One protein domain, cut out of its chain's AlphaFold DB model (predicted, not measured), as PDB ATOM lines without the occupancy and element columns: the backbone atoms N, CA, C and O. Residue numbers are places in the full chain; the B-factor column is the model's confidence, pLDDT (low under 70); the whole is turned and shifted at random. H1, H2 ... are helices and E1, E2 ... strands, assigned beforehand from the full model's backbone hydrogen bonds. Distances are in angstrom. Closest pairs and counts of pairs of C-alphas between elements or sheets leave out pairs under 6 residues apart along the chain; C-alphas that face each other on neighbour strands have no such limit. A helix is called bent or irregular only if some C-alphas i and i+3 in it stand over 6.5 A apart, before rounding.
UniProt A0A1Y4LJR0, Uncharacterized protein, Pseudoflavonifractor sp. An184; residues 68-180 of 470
ATOM      1  N   SER A  68     129.923 138.443 122.424       86.62
ATOM      2  CA  SER A  68     129.665 139.611 123.269       86.62
ATOM      3  C   SER A  68     130.043 140.905 122.549       86.62
ATOM      4  O   SER A  68     129.241 141.833 122.492       86.62
ATOM      5  N   CYS A  69     131.195 140.921 121.875       88.75
ATOM      6  CA  CYS A  69     131.625 142.060 121.065       88.75
ATOM      7  C   CYS A  69     130.692 142.311 119.867       88.75
ATOM      8  O   CYS A  69     130.441 143.464 119.507       88.75
ATOM      9  N   VAL A  70     130.169 141.252 119.231       94.06
ATOM     10  CA  VAL A  70     129.171 141.392 118.155       94.06
ATOM     11  C   VAL A  70     127.868 141.974 118.698       94.06
ATOM     12  O   VAL A  70     127.344 142.913 118.100       94.06
ATOM     13  N   ASP A  71     127.367 141.461 119.820       94.19
ATOM     14  CA  ASP A  71     126.121 141.923 120.439       94.19
ATOM     15  C   ASP A  71     126.215 143.389 120.872       94.19
ATOM     16  O   ASP A  71     125.315 144.179 120.577       94.19
ATOM     17  N   GLU A  72     127.332 143.787 121.488       94.69
ATOM     18  CA  GLU A  72     127.616 145.184 121.824       94.69
ATOM     19  C   GLU A  72     127.643 146.068 120.572       94.69
ATOM     20  O   GLU A  72     126.976 147.105 120.528       94.69
ATOM     21  N   GLY A  73     128.341 145.642 119.515       95.69
ATOM     22  CA  GLY A  73     128.400 146.387 118.258       95.69
ATOM     23  C   GLY A  73     127.037 146.517 117.567       95.69
ATOM     24  O   GLY A  73     126.709 147.578 117.033       95.69
ATOM     25  N   VAL A  74     126.210 145.465 117.592       97.06
ATOM     26  CA  VAL A  74     124.834 145.482 117.061       97.06
ATOM     27  C   VAL A  74     123.946 146.413 117.884       97.06
ATOM     28  O   VAL A  74     123.165 147.182 117.311       97.06
ATOM     29  N   PHE A  75     124.074 146.385 119.211       96.94
ATOM     30  CA  PHE A  75     123.338 147.267 120.111       96.94
ATOM     31  C   PHE A  75     123.685 148.739 119.865       96.94
ATOM     32  O   PHE A  75     122.787 149.554 119.647       96.94
ATOM     33  N   GLU A  76     124.973 149.081 119.818       97.12
ATOM     34  CA  GLU A  76     125.431 150.444 119.537       97.12
ATOM     35  C   GLU A  76     124.988 150.926 118.150       97.12
ATOM     36  O   GLU A  76     124.541 152.063 118.005       97.12
ATOM     37  N   MET A  77     125.053 150.063 117.132       97.81
ATOM     38  CA  MET A  77     124.582 150.394 115.783       97.81
ATOM     39  C   MET A  77     123.066 150.634 115.753       97.81
ATOM     40  O   MET A  77     122.577 151.534 115.068       97.81
ATOM     41  N   THR A  78     122.311 149.852 116.526       97.56
ATOM     42  CA  THR A  78     120.864 150.025 116.697       97.56
ATOM     43  C   THR A  78     120.538 151.329 117.419       97.56
ATOM     44  O   THR A  78     119.574 152.009 117.063       97.56
ATOM     45  N   GLN A  79     121.337 151.713 118.414       97.06
ATOM     46  CA  GLN A  79     121.168 152.988 119.102       97.06
ATOM     47  C   GLN A  79     121.496 154.163 118.175       97.06
ATOM     48  O   GLN A  79     120.694 155.089 118.072       97.06
ATOM     49  N   LEU A  80     122.581 154.064 117.402       97.00
ATOM     50  CA  LEU A  80     122.926 155.056 116.386       97.00
ATOM     51  C   LEU A  80     121.789 155.254 115.375       97.00
ATOM     52  O   LEU A  80     121.488 156.386 115.017       97.00
ATOM     53  N   ALA A  81     121.123 154.182 114.938       97.12
ATOM     54  CA  ALA A  81     119.963 154.292 114.053       97.12
ATOM     55  C   ALA A  81     118.836 155.152 114.658       97.12
ATOM     56  O   ALA A  81     118.253 155.976 113.951       97.12
ATOM     57  N   LYS A  82     118.558 155.015 115.962       96.00
ATOM     58  CA  LYS A  82     117.585 155.880 116.656       96.00
ATOM     59  C   LYS A  82     118.059 157.326 116.706       96.00
ATOM     60  O   LYS A  82     117.268 158.226 116.443       96.00
ATOM     61  N   ASP A  83     119.338 157.541 116.997       95.00
ATOM     62  CA  ASP A  83     119.934 158.879 117.076       95.00
ATOM     63  C   ASP A  83     119.922 159.582 115.702       95.00
ATOM     64  O   ASP A  83     119.736 160.796 115.620       95.00
ATOM     65  N   CYS A  84     120.009 158.808 114.612       93.25
ATOM     66  CA  CYS A  84     119.809 159.268 113.231       93.25
ATOM     67  C   CYS A  84     118.341 159.606 112.898       93.25
ATOM     68  O   CYS A  84     118.059 160.085 111.800       93.25
ATOM     69  N   GLY A  85     117.401 159.341 113.807       93.81
ATOM     70  CA  GLY A  85     115.976 159.614 113.634       93.81
ATOM     71  C   GLY A  85     115.186 158.506 112.934       93.81
ATOM     72  O   GLY A  85     114.050 158.757 112.529       93.81
ATOM     73  N   LEU A  86     115.733 157.292 112.781       96.00
ATOM     74  CA  LEU A  86     114.938 156.168 112.281       96.00
ATOM     75  C   LEU A  86     113.849 155.811 113.296       96.00
ATOM     76  O   LEU A  86     114.116 155.632 114.484       96.00
ATOM     77  N   CYS A  87     112.619 155.649 112.814       94.62
ATOM     78  CA  CYS A  87     111.476 155.265 113.633       94.62
ATOM     79  C   CYS A  87     110.467 154.417 112.842       94.62
ATOM     80  O   CYS A  87     110.518 154.347 111.610       94.62
ATOM     81  N   GLY A  88     109.554 153.763 113.568       95.50
ATOM     82  CA  GLY A  88     108.497 152.928 112.994       95.50
ATOM     83  C   GLY A  88     109.038 151.841 112.065       95.50
ATOM     84  O   GLY A  88     110.090 151.258 112.317       95.50
ATOM     85  N   GLU A  89     108.348 151.627 110.947       95.81
ATOM     86  CA  GLU A  89     108.667 150.564 109.990       95.81
ATOM     87  C   GLU A  89     110.104 150.644 109.446       95.81
ATOM     88  O   GLU A  89     110.741 149.618 109.234       95.81
ATOM     89  N   LEU A  90     110.663 151.847 109.259       94.25
ATOM     90  CA  LEU A  90     112.046 152.001 108.793       94.25
ATOM     91  C   LEU A  90     113.065 151.519 109.831       94.25
ATOM     92  O   LEU A  90     114.071 150.912 109.464       94.25
ATOM     93  N   PHE A  91     112.804 151.767 111.115       97.12
ATOM     94  CA  PHE A  91     113.647 151.275 112.203       97.12
ATOM     95  C   PHE A  91     113.526 149.754 112.362       97.12
ATOM     96  O   PHE A  91     114.542 149.064 112.481       97.12
ATOM     97  N   ASP A  92     112.307 149.219 112.285       97.38
ATOM     98  CA  ASP A  92     112.051 147.777 112.365       97.38
ATOM     99  C   ASP A  92     112.700 147.027 111.189       97.38
ATOM    100  O   ASP A  92     113.333 145.986 111.366       97.38
ATOM    101  N   ASN A  93     112.627 147.600 109.986       97.81
ATOM    102  CA  ASN A  93     113.275 147.062 108.795       97.81
ATOM    103  C   ASN A  93     114.807 147.081 108.908       97.81
ATOM    104  O   ASN A  93     115.457 146.087 108.577       97.81
ATOM    105  N   PHE A  94     115.398 148.173 109.404       98.12
ATOM    106  CA  PHE A  94     116.845 148.242 109.630       98.12
ATOM    107  C   PHE A  94     117.306 147.206 110.658       98.12
ATOM    108  O   PHE A  94     118.216 146.427 110.379       98.12
ATOM    109  N   THR A  95     116.671 147.176 111.830       97.62
ATOM    110  CA  THR A  95     117.060 146.276 112.924       97.62
ATOM    111  C   THR A  95     116.856 144.813 112.556       97.62
ATOM    112  O   THR A  95     117.746 144.003 112.799       97.62
ATOM    113  N   GLY A  96     115.754 144.474 111.882       97.25
ATOM    114  CA  GLY A  96     115.520 143.123 111.379       97.25
ATOM    115  C   GLY A  96     116.537 142.693 110.315       97.25
ATOM    116  O   GLY A  96     116.988 141.549 110.324       97.25
ATOM    117  N   ALA A  97     116.956 143.601 109.425       97.62
ATOM    118  CA  ALA A  97     118.004 143.310 108.446       97.62
ATOM    119  C   ALA A  97     119.399 143.192 109.085       97.62
ATOM    120  O   ALA A  97     120.189 142.346 108.663       97.62
ATOM    121  N   LEU A  98     119.698 144.025 110.087       97.81
ATOM    122  CA  LEU A  98     120.947 143.984 110.845       97.81
ATOM    123  C   LEU A  98     121.059 142.675 111.635       97.81
ATOM    124  O   LEU A  98     122.068 141.988 111.496       97.81
ATOM    125  N   ASP A  99     120.007 142.289 112.365       96.69
ATOM    126  CA  ASP A  99     119.917 141.004 113.072       96.69
ATOM    127  C   ASP A  99     120.109 139.836 112.099       96.69
ATOM    128  O   ASP A  99     120.978 138.992 112.300       96.69
ATOM    129  N   ALA A 100     119.398 139.824 110.967       95.81
ATOM    130  CA  ALA A 100     119.562 138.774 109.961       95.81
ATOM    131  C   ALA A 100     121.000 138.673 109.409       95.81
ATOM    132  O   ALA A 100     121.427 137.586 109.017       95.81
ATOM    133  N   ALA A 101     121.752 139.779 109.380       95.88
ATOM    134  CA  ALA A 101     123.136 139.809 108.914       95.88
ATOM    135  C   ALA A 101     124.167 139.370 109.971       95.88
ATOM    136  O   ALA A 101     125.269 138.978 109.583       95.88
ATOM    137  N   THR A 102     123.854 139.431 111.270       95.50
ATOM    138  CA  THR A 102     124.828 139.189 112.358       95.50
ATOM    139  C   THR A 102     124.499 137.998 113.259       95.50
ATOM    140  O   THR A 102     125.411 137.431 113.860       95.50
ATOM    141  N   ARG A 103     123.236 137.558 113.308       88.94
ATOM    142  CA  ARG A 103     122.698 136.578 114.273       88.94
ATOM    143  C   ARG A 103     123.375 135.212 114.296       88.94
ATOM    144  O   ARG A 103     123.326 134.518 115.308       88.94
ATOM    145  N   ASP A 104     123.992 134.810 113.191       84.88
ATOM    146  CA  ASP A 104     124.673 133.517 113.110       84.88
ATOM    147  C   ASP A 104     126.094 133.555 113.707       84.88
ATOM    148  O   ASP A 104     126.722 132.501 113.811       84.88
ATOM    149  N   TYR A 105     126.610 134.735 114.094       87.88
ATOM    150  CA  TYR A 105     127.994 134.956 114.548       87.88
ATOM    151  C   TYR A 105     129.021 134.366 113.577       87.88
ATOM    152  O   TYR A 105     129.926 133.621 113.953       87.88
ATOM    153  N   ARG A 106     128.844 134.668 112.287       85.25
ATOM    154  CA  ARG A 106     129.676 134.162 111.191       85.25
ATOM    155  C   ARG A 106     130.183 135.301 110.322       85.25
ATOM    156  O   ARG A 106     129.485 136.281 110.079       85.25
ATOM    157  N   ARG A 107     131.377 135.106 109.755       87.06
ATOM    158  CA  ARG A 107     131.960 136.011 108.748       87.06
ATOM    159  C   ARG A 107     131.089 136.130 107.502       87.06
ATOM    160  O   ARG A 107     131.074 137.189 106.886       87.06
ATOM    161  N   VAL A 108     130.398 135.056 107.124       90.19
ATOM    162  CA  VAL A 108     129.459 134.983 105.996       90.19
ATOM    163  C   VAL A 108     128.110 134.507 106.549       90.19
ATOM    164  O   VAL A 108     128.073 133.421 107.136       90.19
ATOM    165  N   PRO A 109     127.023 135.292 106.418       88.31
ATOM    166  CA  PRO A 109     125.699 134.898 106.904       88.31
ATOM    167  C   PRO A 109     125.170 133.663 106.173       88.31
ATOM    168  O   PRO A 109     125.543 133.416 105.027       88.31
ATOM    169  N   ASN A 110     124.271 132.911 106.810       86.94
ATOM    170  CA  ASN A 110     123.624 131.778 106.156       86.94
ATOM    171  C   ASN A 110     122.773 132.246 104.962       86.94
ATOM    172  O   ASN A 110     122.029 133.225 105.063       86.94
ATOM    173  N   ASP A 111     122.829 131.511 103.852       90.75
ATOM    174  CA  ASP A 111     122.084 131.825 102.630       90.75
ATOM    175  C   ASP A 111     120.571 131.959 102.876       90.75
ATOM    176  O   ASP A 111     119.908 132.779 102.234       90.75
ATOM    177  N   SER A 112     120.030 131.226 103.859       91.25
ATOM    178  CA  SER A 112     118.619 131.315 104.260       91.25
ATOM    179  C   SER A 112     118.209 132.701 104.778       91.25
ATOM    180  O   SER A 112     117.053 133.092 104.627       91.25
ATOM    181  N   ARG A 113     119.149 133.481 105.332       92.25
ATOM    182  CA  ARG A 113     118.912 134.837 105.860       92.25
ATOM    183  C   ARG A 113     118.955 135.916 104.784       92.25
ATOM    184  O   ARG A 113     118.423 137.007 104.984       92.25
ATOM    185  N   LEU A 114     119.542 135.628 103.619       94.50
ATOM    186  CA  LEU A 114     119.700 136.617 102.549       94.50
ATOM    187  C   LEU A 114     118.352 137.131 102.029       94.50
ATOM    188  O   LEU A 114     118.259 138.288 101.623       94.50
ATOM    189  N   ALA A 115     117.302 136.305 102.054       94.19
ATOM    190  CA  ALA A 115     115.956 136.727 101.668       94.19
ATOM    191  C   ALA A 115     115.412 137.833 102.590       94.19
ATOM    192  O   ALA A 115     114.901 138.839 102.097       94.19
ATOM    193  N   ASP A 116     115.588 137.688 103.904       94.75
ATOM    194  CA  ASP A 116     115.173 138.695 104.883       94.75
ATOM    195  C   ASP A 116     116.018 139.964 104.784       94.75
ATOM    196  O   ASP A 116     115.463 141.060 104.774       94.75
ATOM    197  N   ILE A 117     117.337 139.836 104.603       96.62
ATOM    198  CA  ILE A 117     118.234 140.988 104.419       96.62
ATOM    199  C   ILE A 117     117.819 141.814 103.194       96.62
ATOM    200  O   ILE A 117     117.779 143.040 103.265       96.62
ATOM    201  N   ARG A 118     117.480 141.167 102.070       97.50
ATOM    202  CA  ARG A 118     117.013 141.867 100.859       97.50
ATOM    203  C   ARG A 118     115.653 142.526 101.078       97.50
ATOM    204  O   ARG A 118     115.476 143.682 100.703       97.50
ATOM    205  N   ARG A 119     114.707 141.798 101.683       96.88
ATOM    206  CA  ARG A 119     113.326 142.251 101.911       96.88
ATOM    207  C   ARG A 119     113.254 143.424 102.885       96.88
ATOM    208  O   ARG A 119     112.595 144.409 102.582       96.88
ATOM    209  N   LEU A 120     113.915 143.307 104.034       96.88
ATOM    210  CA  LEU A 120     113.894 144.306 105.103       96.88
ATOM    211  C   LEU A 120     114.904 145.427 104.830       96.88
ATOM    212  O   LEU A 120     114.590 146.605 104.941       96.88
ATOM    213  N   GLY A 121     116.118 145.067 104.416       94.94
ATOM    214  CA  GLY A 121     117.205 146.022 104.228       94.94
ATOM    215  C   GLY A 121     117.131 146.814 102.925       94.94
ATOM    216  O   GLY A 121     117.775 147.854 102.805       94.94
ATOM    217  N   GLY A 122     116.386 146.329 101.924       95.56
ATOM    218  CA  GLY A 122     116.282 146.980 100.615       95.56
ATOM    219  C   GLY A 122     117.634 147.132  99.906       95.56
ATOM    220  O   GLY A 122     117.851 148.119  99.192       95.56
ATOM    221  N   ILE A 123     118.552 146.188 100.144       95.94
ATOM    222  CA  ILE A 123     119.892 146.125  99.551       95.94
ATOM    223  C   ILE A 123     120.102 144.813  98.799       95.94
ATOM    224  O   ILE A 123     119.522 143.779  99.129       95.94
ATOM    225  N   GLU A 124     121.007 144.835  97.826       93.19
ATOM    226  CA  GLU A 124     121.486 143.617  97.182       93.19
ATOM    227  C   GLU A 124     122.577 142.935  98.023       93.19
ATOM    228  O   GLU A 124     123.551 143.557  98.470       93.19
ATOM    229  N   CYS A 125     122.439 141.623  98.193       91.75
ATOM    230  CA  CYS A 125     123.439 140.739  98.786       91.75
ATOM    231  C   CYS A 125     123.407 139.376  98.082       91.75
ATOM    232  O   CYS A 125     122.347 138.935  97.631       91.75
ATOM    233  N   ALA A 126     124.559 138.718  97.967       90.88
ATOM    234  CA  ALA A 126     124.721 137.420  97.311       90.88
ATOM    235  C   ALA A 126     125.308 136.380  98.287       90.88
ATOM    236  O   ALA A 126     125.974 136.784  99.247       90.88
ATOM    237  N   PRO A 127     125.093 135.071  98.043       91.31
ATOM    238  CA  PRO A 127     125.785 134.000  98.762       91.31
ATOM    239  C   PRO A 127     127.301 134.220  98.805       91.31
ATOM    240  O   PRO A 127     127.892 134.717  97.844       91.31
ATOM    241  N   GLY A 128     127.933 133.893  99.935       87.00
ATOM    242  CA  GLY A 128     129.379 134.078 100.130       87.00
ATOM    243  C   GLY A 128     129.823 135.502 100.500       87.00
ATOM    244  O   GLY A 128     131.002 135.730 100.776       87.00
ATOM    245  N   GLN A 129     128.919 136.487 100.531       91.31
ATOM    246  CA  GLN A 129     129.277 137.860 100.893       91.31
ATOM    247  C   GLN A 129     129.507 138.009 102.407       91.31
ATOM    248  O   GLN A 129     128.687 137.590 103.219       91.31
ATOM    249  N   LYS A 130     130.603 138.680 102.795       92.81
ATOM    250  CA  LYS A 130     130.925 138.931 104.210       92.81
ATOM    251  C   LYS A 130     129.840 139.749 104.926       92.81
ATOM    252  O   LYS A 130     129.382 140.764 104.391       92.81
ATOM    253  N   ALA A 131     129.529 139.370 106.166       94.62
ATOM    254  CA  ALA A 131     128.564 140.020 107.049       94.62
ATOM    255  C   ALA A 131     128.876 141.510 107.229       94.62
ATOM    256  O   ALA A 131     128.020 142.348 106.971       94.62
ATOM    257  N   SER A 132     130.128 141.875 107.526       95.44
ATOM    258  CA  SER A 132     130.542 143.284 107.667       95.44
ATOM    259  C   SER A 132     130.283 144.128 106.414       95.44
ATOM    260  O   SER A 132     129.912 145.296 106.513       95.44
ATOM    261  N   ARG A 133     130.404 143.544 105.212       96.25
ATOM    262  CA  ARG A 133     130.088 144.235 103.949       96.25
ATOM    263  C   ARG A 133     128.584 144.436 103.775       96.25
ATOM    264  O   ARG A 133     128.173 145.447 103.211       96.25
ATOM    265  N   ILE A 134     127.778 143.473 104.216       97.25
ATOM    266  CA  ILE A 134     126.315 143.586 104.238       97.25
ATOM    267  C   ILE A 134     125.897 144.666 105.241       97.25
ATOM    268  O   ILE A 134     125.180 145.584 104.855       97.25
ATOM    269  N   VAL A 135     126.420 144.620 106.471       97.44
ATOM    270  CA  VAL A 135     126.180 145.622 107.522       97.44
ATOM    271  C   VAL A 135     126.534 147.024 107.033       97.44
ATOM    272  O   VAL A 135     125.704 147.918 107.131       97.44
ATOM    273  N   ASN A 136     127.702 147.212 106.408       97.75
ATOM    274  CA  ASN A 136     128.077 148.499 105.817       97.75
ATOM    275  C   ASN A 136     127.006 149.004 104.835       97.75
ATOM    276  O   ASN A 136     126.500 150.113 104.971       97.75
ATOM    277  N   ARG A 137     126.590 148.163 103.877       97.75
ATOM    278  CA  ARG A 137     125.551 148.533 102.902       97.75
ATOM    279  C   ARG A 137     124.223 148.892 103.563       97.75
ATOM    280  O   ARG A 137     123.581 149.825 103.091       97.75
ATOM    281  N   LEU A 138     123.821 148.181 104.618       97.31
ATOM    282  CA  LEU A 138     122.628 148.520 105.396       97.31
ATOM    283  C   LEU A 138     122.782 149.912 106.013       97.31
ATOM    284  O   LEU A 138     121.962 150.785 105.756       97.31
ATOM    285  N   CYS A 139     123.865 150.163 106.747       97.06
ATOM    286  CA  CYS A 139     124.105 151.458 107.380       97.06
ATOM    287  C   CYS A 139     124.102 152.616 106.367       97.06
ATOM    288  O   CYS A 139     123.446 153.625 106.611       97.06
ATOM    289  N   LEU A 140     124.741 152.443 105.202       96.62
ATOM    290  CA  LEU A 140     124.738 153.433 104.115       96.62
ATOM    291  C   LEU A 140     123.344 153.640 103.505       96.62
ATOM    292  O   LEU A 140     122.951 154.764 103.188       96.62
ATOM    293  N   LYS A 141     122.576 152.558 103.323       96.75
ATOM    294  CA  LYS A 141     121.211 152.603 102.775       96.75
ATOM    295  C   LYS A 141     120.266 153.385 103.683       96.75
ATOM    296  O   LYS A 141     119.437 154.143 103.182       96.75
ATOM    297  N   PHE A 142     120.408 153.194 104.988       96.50
ATOM    298  CA  PHE A 142     119.603 153.849 106.012       96.50
ATOM    299  C   PHE A 142     120.194 155.191 106.487       96.50
ATOM    300  O   PHE A 142     119.575 155.877 107.291       96.50
ATOM    301  N   GLY A 143     121.345 155.605 105.943       95.31
ATOM    302  CA  GLY A 143     121.921 156.939 106.131       95.31
ATOM    303  C   GLY A 143     122.663 157.160 107.449       95.31
ATOM    304  O   GLY A 143     122.899 158.312 107.810       95.31
ATOM    305  N   LEU A 144     123.046 156.094 108.157       96.25
ATOM    306  CA  LEU A 144     123.763 156.185 109.437       96.25
ATOM    307  C   LEU A 144     125.146 156.841 109.283       96.25
ATOM    308  O   LEU A 144     125.624 157.505 110.198       96.25
ATOM    309  N   ASP A 145     125.783 156.697 108.119       95.25
ATOM    310  CA  ASP A 145     127.082 157.300 107.800       95.25
ATOM    311  C   ASP A 145     127.045 158.832 107.746       95.25
ATOM    312  O   ASP A 145     128.063 159.493 107.947       95.25
ATOM    313  N   ARG A 146     125.867 159.407 107.498       94.31
ATOM    314  CA  ARG A 146     125.677 160.852 107.327       94.31
ATOM    315  C   ARG A 146     125.450 161.577 108.647       94.31
ATOM    316  O   ARG A 146     125.499 162.805 108.671       94.31
ATOM    317  N   TYR A 147     125.188 160.839 109.721       94.19
ATOM    318  CA  TYR A 147     124.948 161.411 111.035       94.19
ATOM    319  C   TYR A 147     126.242 161.940 111.645       94.19
ATOM    320  O   TYR A 147     127.260 161.242 111.689       94.19
ATOM    321  N   VAL A 148     126.183 163.185 112.118       93.50
ATOM    322  CA  VAL A 148     127.303 163.889 112.741       93.50
ATOM    323  C   VAL A 148     126.920 164.383 114.123       93.50
ATOM    324  O   VAL A 148     125.788 164.809 114.351       93.50
ATOM    325  N   VAL A 149     127.887 164.356 115.034       91.69
ATOM    326  CA  VAL A 149     127.771 164.950 116.370       91.69
ATOM    327  C   VAL A 149     128.982 165.822 116.644       91.69
ATOM    328  O   VAL A 149     130.086 165.527 116.175       91.69
ATOM    329  N   ASP A 150     128.784 166.878 117.426       92.06
ATOM    330  CA  ASP A 150     129.893 167.690 117.904       92.06
ATOM    331  C   ASP A 150     130.544 167.010 119.115       92.06
ATOM    332  O   ASP A 150     129.881 166.693 120.104       92.06
ATOM    333  N   LYS A 151     131.857 166.787 119.042       87.31
ATOM    334  CA  LYS A 151     132.666 166.239 120.131       87.31
ATOM    335  C   LYS A 151     133.664 167.287 120.609       87.31
ATOM    336  O   LYS A 151     134.405 167.853 119.806       87.31
ATOM    337  N   GLU A 152     133.685 167.518 121.917       88.75
ATOM    338  CA  GLU A 152     134.688 168.361 122.565       88.75
ATOM    339  C   GLU A 152     136.005 167.582 122.688       88.75
ATOM    340  O   GLU A 152     136.043 166.480 123.242       88.75
ATOM    341  N   GLU A 153     137.091 168.151 122.176       82.94
ATOM    342  CA  GLU A 153     138.453 167.645 122.344       82.94
ATOM    343  C   GLU A 153     139.279 168.683 123.106       82.94
ATOM    344  O   GLU A 153     139.198 169.882 122.837       82.94
ATOM    345  N   SER A 154     140.060 168.221 124.083       80.88
ATOM    346  CA  SER A 154     141.004 169.063 124.822       80.88
ATOM    347  C   SER A 154     142.412 168.811 124.302       80.88
ATOM    348  O   SER A 154     142.885 167.675 124.309       80.88
ATOM    349  N   SER A 155     143.075 169.873 123.856       76.56
ATOM    350  CA  SER A 155     144.480 169.821 123.463       76.56
ATOM    351  C   SER A 155     145.391 169.726 124.706       76.56
ATOM    352  O   SER A 155     144.947 170.058 125.811       76.56
ATOM    353  N   PRO A 156     146.654 169.267 124.576       75.44
ATOM    354  CA  PRO A 156     147.580 169.095 125.710       75.44
ATOM    355  C   PRO A 156     147.860 170.376 126.516       75.44
ATOM    356  O   PRO A 156     148.251 170.318 127.677       75.44
ATOM    357  N   ASP A 157     147.651 171.531 125.896       81.56
ATOM    358  CA  ASP A 157     147.735 172.891 126.431       81.56
ATOM    359  C   ASP A 157     146.412 173.395 127.054       81.56
ATOM    360  O   ASP A 157     146.325 174.541 127.491       81.56
ATOM    361  N   GLY A 158     145.382 172.543 127.143       79.12
ATOM    362  CA  GLY A 158     144.104 172.828 127.809       79.12
ATOM    363  C   GLY A 158     143.063 173.537 126.940       79.12
ATOM    364  O   GLY A 158     141.955 173.810 127.406       79.12
ATOM    365  N   THR A 159     143.381 173.817 125.674       84.38
ATOM    366  CA  THR A 159     142.445 174.439 124.731       84.38
ATOM    367  C   THR A 159     141.356 173.448 124.324       84.38
ATOM    368  O   THR A 159     141.654 172.370 123.808       84.38
ATOM    369  N   LYS A 160     140.088 173.819 124.533       84.50
ATOM    370  CA  LYS A 160     138.921 173.026 124.124       84.50
ATOM    371  C   LYS A 160     138.464 173.418 122.725       84.50
ATOM    372  O   LYS A 160     138.176 174.588 122.475       84.50
ATOM    373  N   THR A 161     138.352 172.446 121.830       83.88
ATOM    374  CA  THR A 161     137.843 172.638 120.466       83.88
ATOM    375  C   THR A 161     136.699 171.679 120.180       83.88
ATOM    376  O   THR A 161     136.740 170.525 120.598       83.88
ATOM    377  N   MET A 162     135.689 172.145 119.445       86.69
ATOM    378  CA  MET A 162     134.576 171.314 118.985       86.69
ATOM    379  C   MET A 162     134.874 170.779 117.590       86.69
ATOM    380  O   MET A 162     135.234 171.544 116.693       86.69
ATOM    381  N   ARG A 163     134.707 169.472 117.400       88.56
ATOM    382  CA  ARG A 163     134.890 168.807 116.110       88.56
ATOM    383  C   ARG A 163     133.661 167.981 115.765       88.56
ATOM    384  O   ARG A 163     133.218 167.169 116.571       88.56
ATOM    385  N   GLN A 164     133.171 168.128 114.537       90.56
ATOM    386  CA  GLN A 164     132.167 167.215 113.998       90.56
ATOM    387  C   GLN A 164     132.797 165.858 113.701       90.56
ATOM    388  O   GLN A 164     133.802 165.756 112.989       90.56
ATOM    389  N   ILE A 165     132.195 164.813 114.254       91.12
ATOM    390  CA  ILE A 165     132.585 163.427 114.024       91.12
ATOM    391  C   ILE A 165     131.394 162.627 113.508       91.12
ATOM    392  O   ILE A 165     130.248 162.968 113.785       91.12
ATOM    393  N   HIS A 166     131.680 161.532 112.806       93.38
ATOM    394  CA  HIS A 166     130.690 160.543 112.385       93.38
ATOM    395  C   HIS A 166     130.759 159.337 113.336       93.38
ATOM    396  O   HIS A 166     131.684 158.527 113.192       93.38
ATOM    397  N   PRO A 167     129.830 159.180 114.302       93.00
ATOM    398  CA  PRO A 167     129.850 158.057 115.250       93.00
ATOM    399  C   PRO A 167     129.857 156.692 114.557       93.00
ATOM    400  O   PRO A 167     130.511 155.757 115.020       93.00
ATOM    401  N   TYR A 168     129.192 156.620 113.399       95.56
ATOM    402  CA  TYR A 168     129.163 155.458 112.521       95.56
ATOM    403  C   TYR A 168     130.546 154.839 112.296       95.56
ATOM    404  O   TYR A 168     130.679 153.628 112.426       95.56
ATOM    405  N   ASN A 169     131.583 155.635 112.020       94.12
ATOM    406  CA  ASN A 169     132.900 155.098 111.664       94.12
ATOM    407  C   ASN A 169     133.504 154.249 112.791       94.12
ATOM    408  O   ASN A 169     134.049 153.179 112.532       94.12
ATOM    409  N   ALA A 170     133.384 154.708 114.039       94.00
ATOM    410  CA  ALA A 170     133.929 154.000 115.195       94.00
ATOM    411  C   ALA A 170     133.097 152.758 115.553       94.00
ATOM    412  O   ALA A 170     133.656 151.702 115.849       94.00
ATOM    413  N   ILE A 171     131.766 152.869 115.500       95.81
ATOM    414  CA  ILE A 171     130.852 151.756 115.799       95.81
ATOM    415  C   ILE A 171     130.967 150.670 114.722       95.81
ATOM    416  O   ILE A 171     131.104 149.488 115.033       95.81
ATOM    417  N   PHE A 172     130.984 151.065 113.445       96.94
ATOM    418  CA  PHE A 172     131.155 150.142 112.329       96.94
ATOM    419  C   PHE A 172     132.511 149.447 112.367       96.94
ATOM    420  O   PHE A 172     132.541 148.241 112.158       96.94
ATOM    421  N   ALA A 173     133.605 150.162 112.654       93.81
ATOM    422  CA  ALA A 173     134.924 149.543 112.776       93.81
ATOM    423  C   ALA A 173     134.920 148.434 113.839       93.81
ATOM    424  O   ALA A 173     135.275 147.301 113.529       93.81
ATOM    425  N   ARG A 174     134.400 148.713 115.044       92.44
ATOM    426  CA  ARG A 174     134.304 147.716 116.125       92.44
ATOM    427  C   ARG A 174     133.463 146.500 115.737       92.44
ATOM    428  O   ARG A 174     133.914 145.370 115.902       92.44
ATOM    429  N   LEU A 175     132.271 146.713 115.178       95.06
ATOM    430  CA  LEU A 175     131.407 145.609 114.746       95.06
ATOM    431  C   LEU A 175     132.017 144.826 113.569       95.06
ATOM    432  O   LEU A 175     131.907 143.602 113.507       95.06
ATOM    433  N   ALA A 176     132.671 145.507 112.628       93.12
ATOM    434  CA  ALA A 176     133.341 144.868 111.504       93.12
ATOM    435  C   ALA A 176     134.526 144.016 111.966       93.12
ATOM    436  O   ALA A 176     134.663 142.899 111.464       93.12
ATOM    437  N   ASP A 177     135.321 144.497 112.921       87.81
ATOM    438  CA  ASP A 177     136.434 143.758 113.520       87.81
ATOM    439  C   ASP A 177     135.927 142.552 114.320       87.81
ATOM    440  O   ASP A 177     136.432 141.444 114.141       87.81
ATOM    441  N   ALA A 178     134.854 142.710 115.106       89.25
ATOM    442  CA  ALA A 178     134.217 141.601 115.822       89.25
ATOM    443  C   ALA A 178     133.689 140.512 114.868       89.25
ATOM    444  O   ALA A 178     133.836 139.320 115.129       89.25
ATOM    445  N   LEU A 179     133.128 140.904 113.716       90.31
ATOM    446  CA  LEU A 179     132.669 139.985 112.665       90.31
ATOM    447  C   LEU A 179     133.804 139.444 111.780       90.31
ATOM    448  O   LEU A 179     133.579 138.506 111.014       90.31
ATOM    449  N   ASN A 180     135.001 140.036 111.827       85.75
ATOM    450  CA  ASN A 180     136.187 139.635 111.058       85.75
ATOM    451  C   ASN A 180     137.407 139.558 111.983       85.75
ATOM    452  O   ASN A 180     138.373 140.294 111.784       85.75
TER     453      ASN A 180
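What this domain is: This is residues 68 to 180 of the 470 residues of an uncharacterized protein of Pseudoflavonifractor sp. An184 (UniProt A0A1Y4LJR0). This is a bundle of five aligned helices with a two-stranded arm: H1, H2, H4 and H5 make a ring of four helices, each running opposite ways to its neighbours in the ring, and H3 packs on H2. The hairpin E1 and E2 reaches away from the helices, and its tip makes one end of the longest axis. You have 113 residues before you, with five named helices and two named strands in the order H1, H2, H3, H4, E1, E2, H5; the one sheet, E1 - E2, is antiparallel, and the class is mostly helix. The whole is only just compact, close to loose, with a radius of gyration of the C-alphas of 15.5 A and spans of 55 by 30 by 21 A.

How they stand to each other: Start at E1, residues 149 to 154, and its antiparallel neighbour E2, residues 160 to 165, at 147 degrees: N 151 and O 163 are 2.8 A apart and N 161 and O 153 are 2.9 A apart, within hydrogen-bond range. From E2 a tight link leads to H5, residues 167 to 179. H5 touches H1, residues 68 to 83, closest at the C-alphas of Gly 73 and Leu 175, 4.7 A, at a shallow tilt of 26 degrees, opposite ways. H4, residues 131 to 142, touches H5 with residues 131 to 136 alone, closest at the C-alphas of Ser 132 and Ala 176, 5.0 A. H2, residues 88 to 102, forms a helical hairpin with H1, the C-alphas of Thr 78 and Thr 95 coming closest at 6.5 A. H2 also touches H4, closest at the C-alphas of Ala 101 and Ala 131, 5.7 A. H3, residues 111 to 121, makes a helical hairpin with H2, closest at the C-alphas of Asn 93 and Leu 120, 4.6 A. H3 and H5 are apart. In H1, H2, H4 and H5 every O i to N i+4 pair is within hydrogen-bond range; in H3, 5 of 7 are.

Where its parts are: Find C-alpha 149 at (127.771, 164.950, 116.370); from there E1 runs 16.2 A, and E2 returns over 15.3 A. Find C-alpha 68 at (129.665, 139.611, 123.269), where H1 begins its 22.5 A. H2 measures 21.4 A, H3 15.1 A and H4 16.5 A; H3 is only just irregular, with C-alphas 112 and 115 6.6 A apart. H5 spans 18.5 A and ends at C-alpha 179, (132.669, 139.985, 112.665).

The domain as a whole: Look for the two C-alphas farthest apart at Ser 112 and Asp 157, 55.4 A. The printed part has no cut, and no link is long. Its mean pLDDT is 92.8, and no printed residue is under 70.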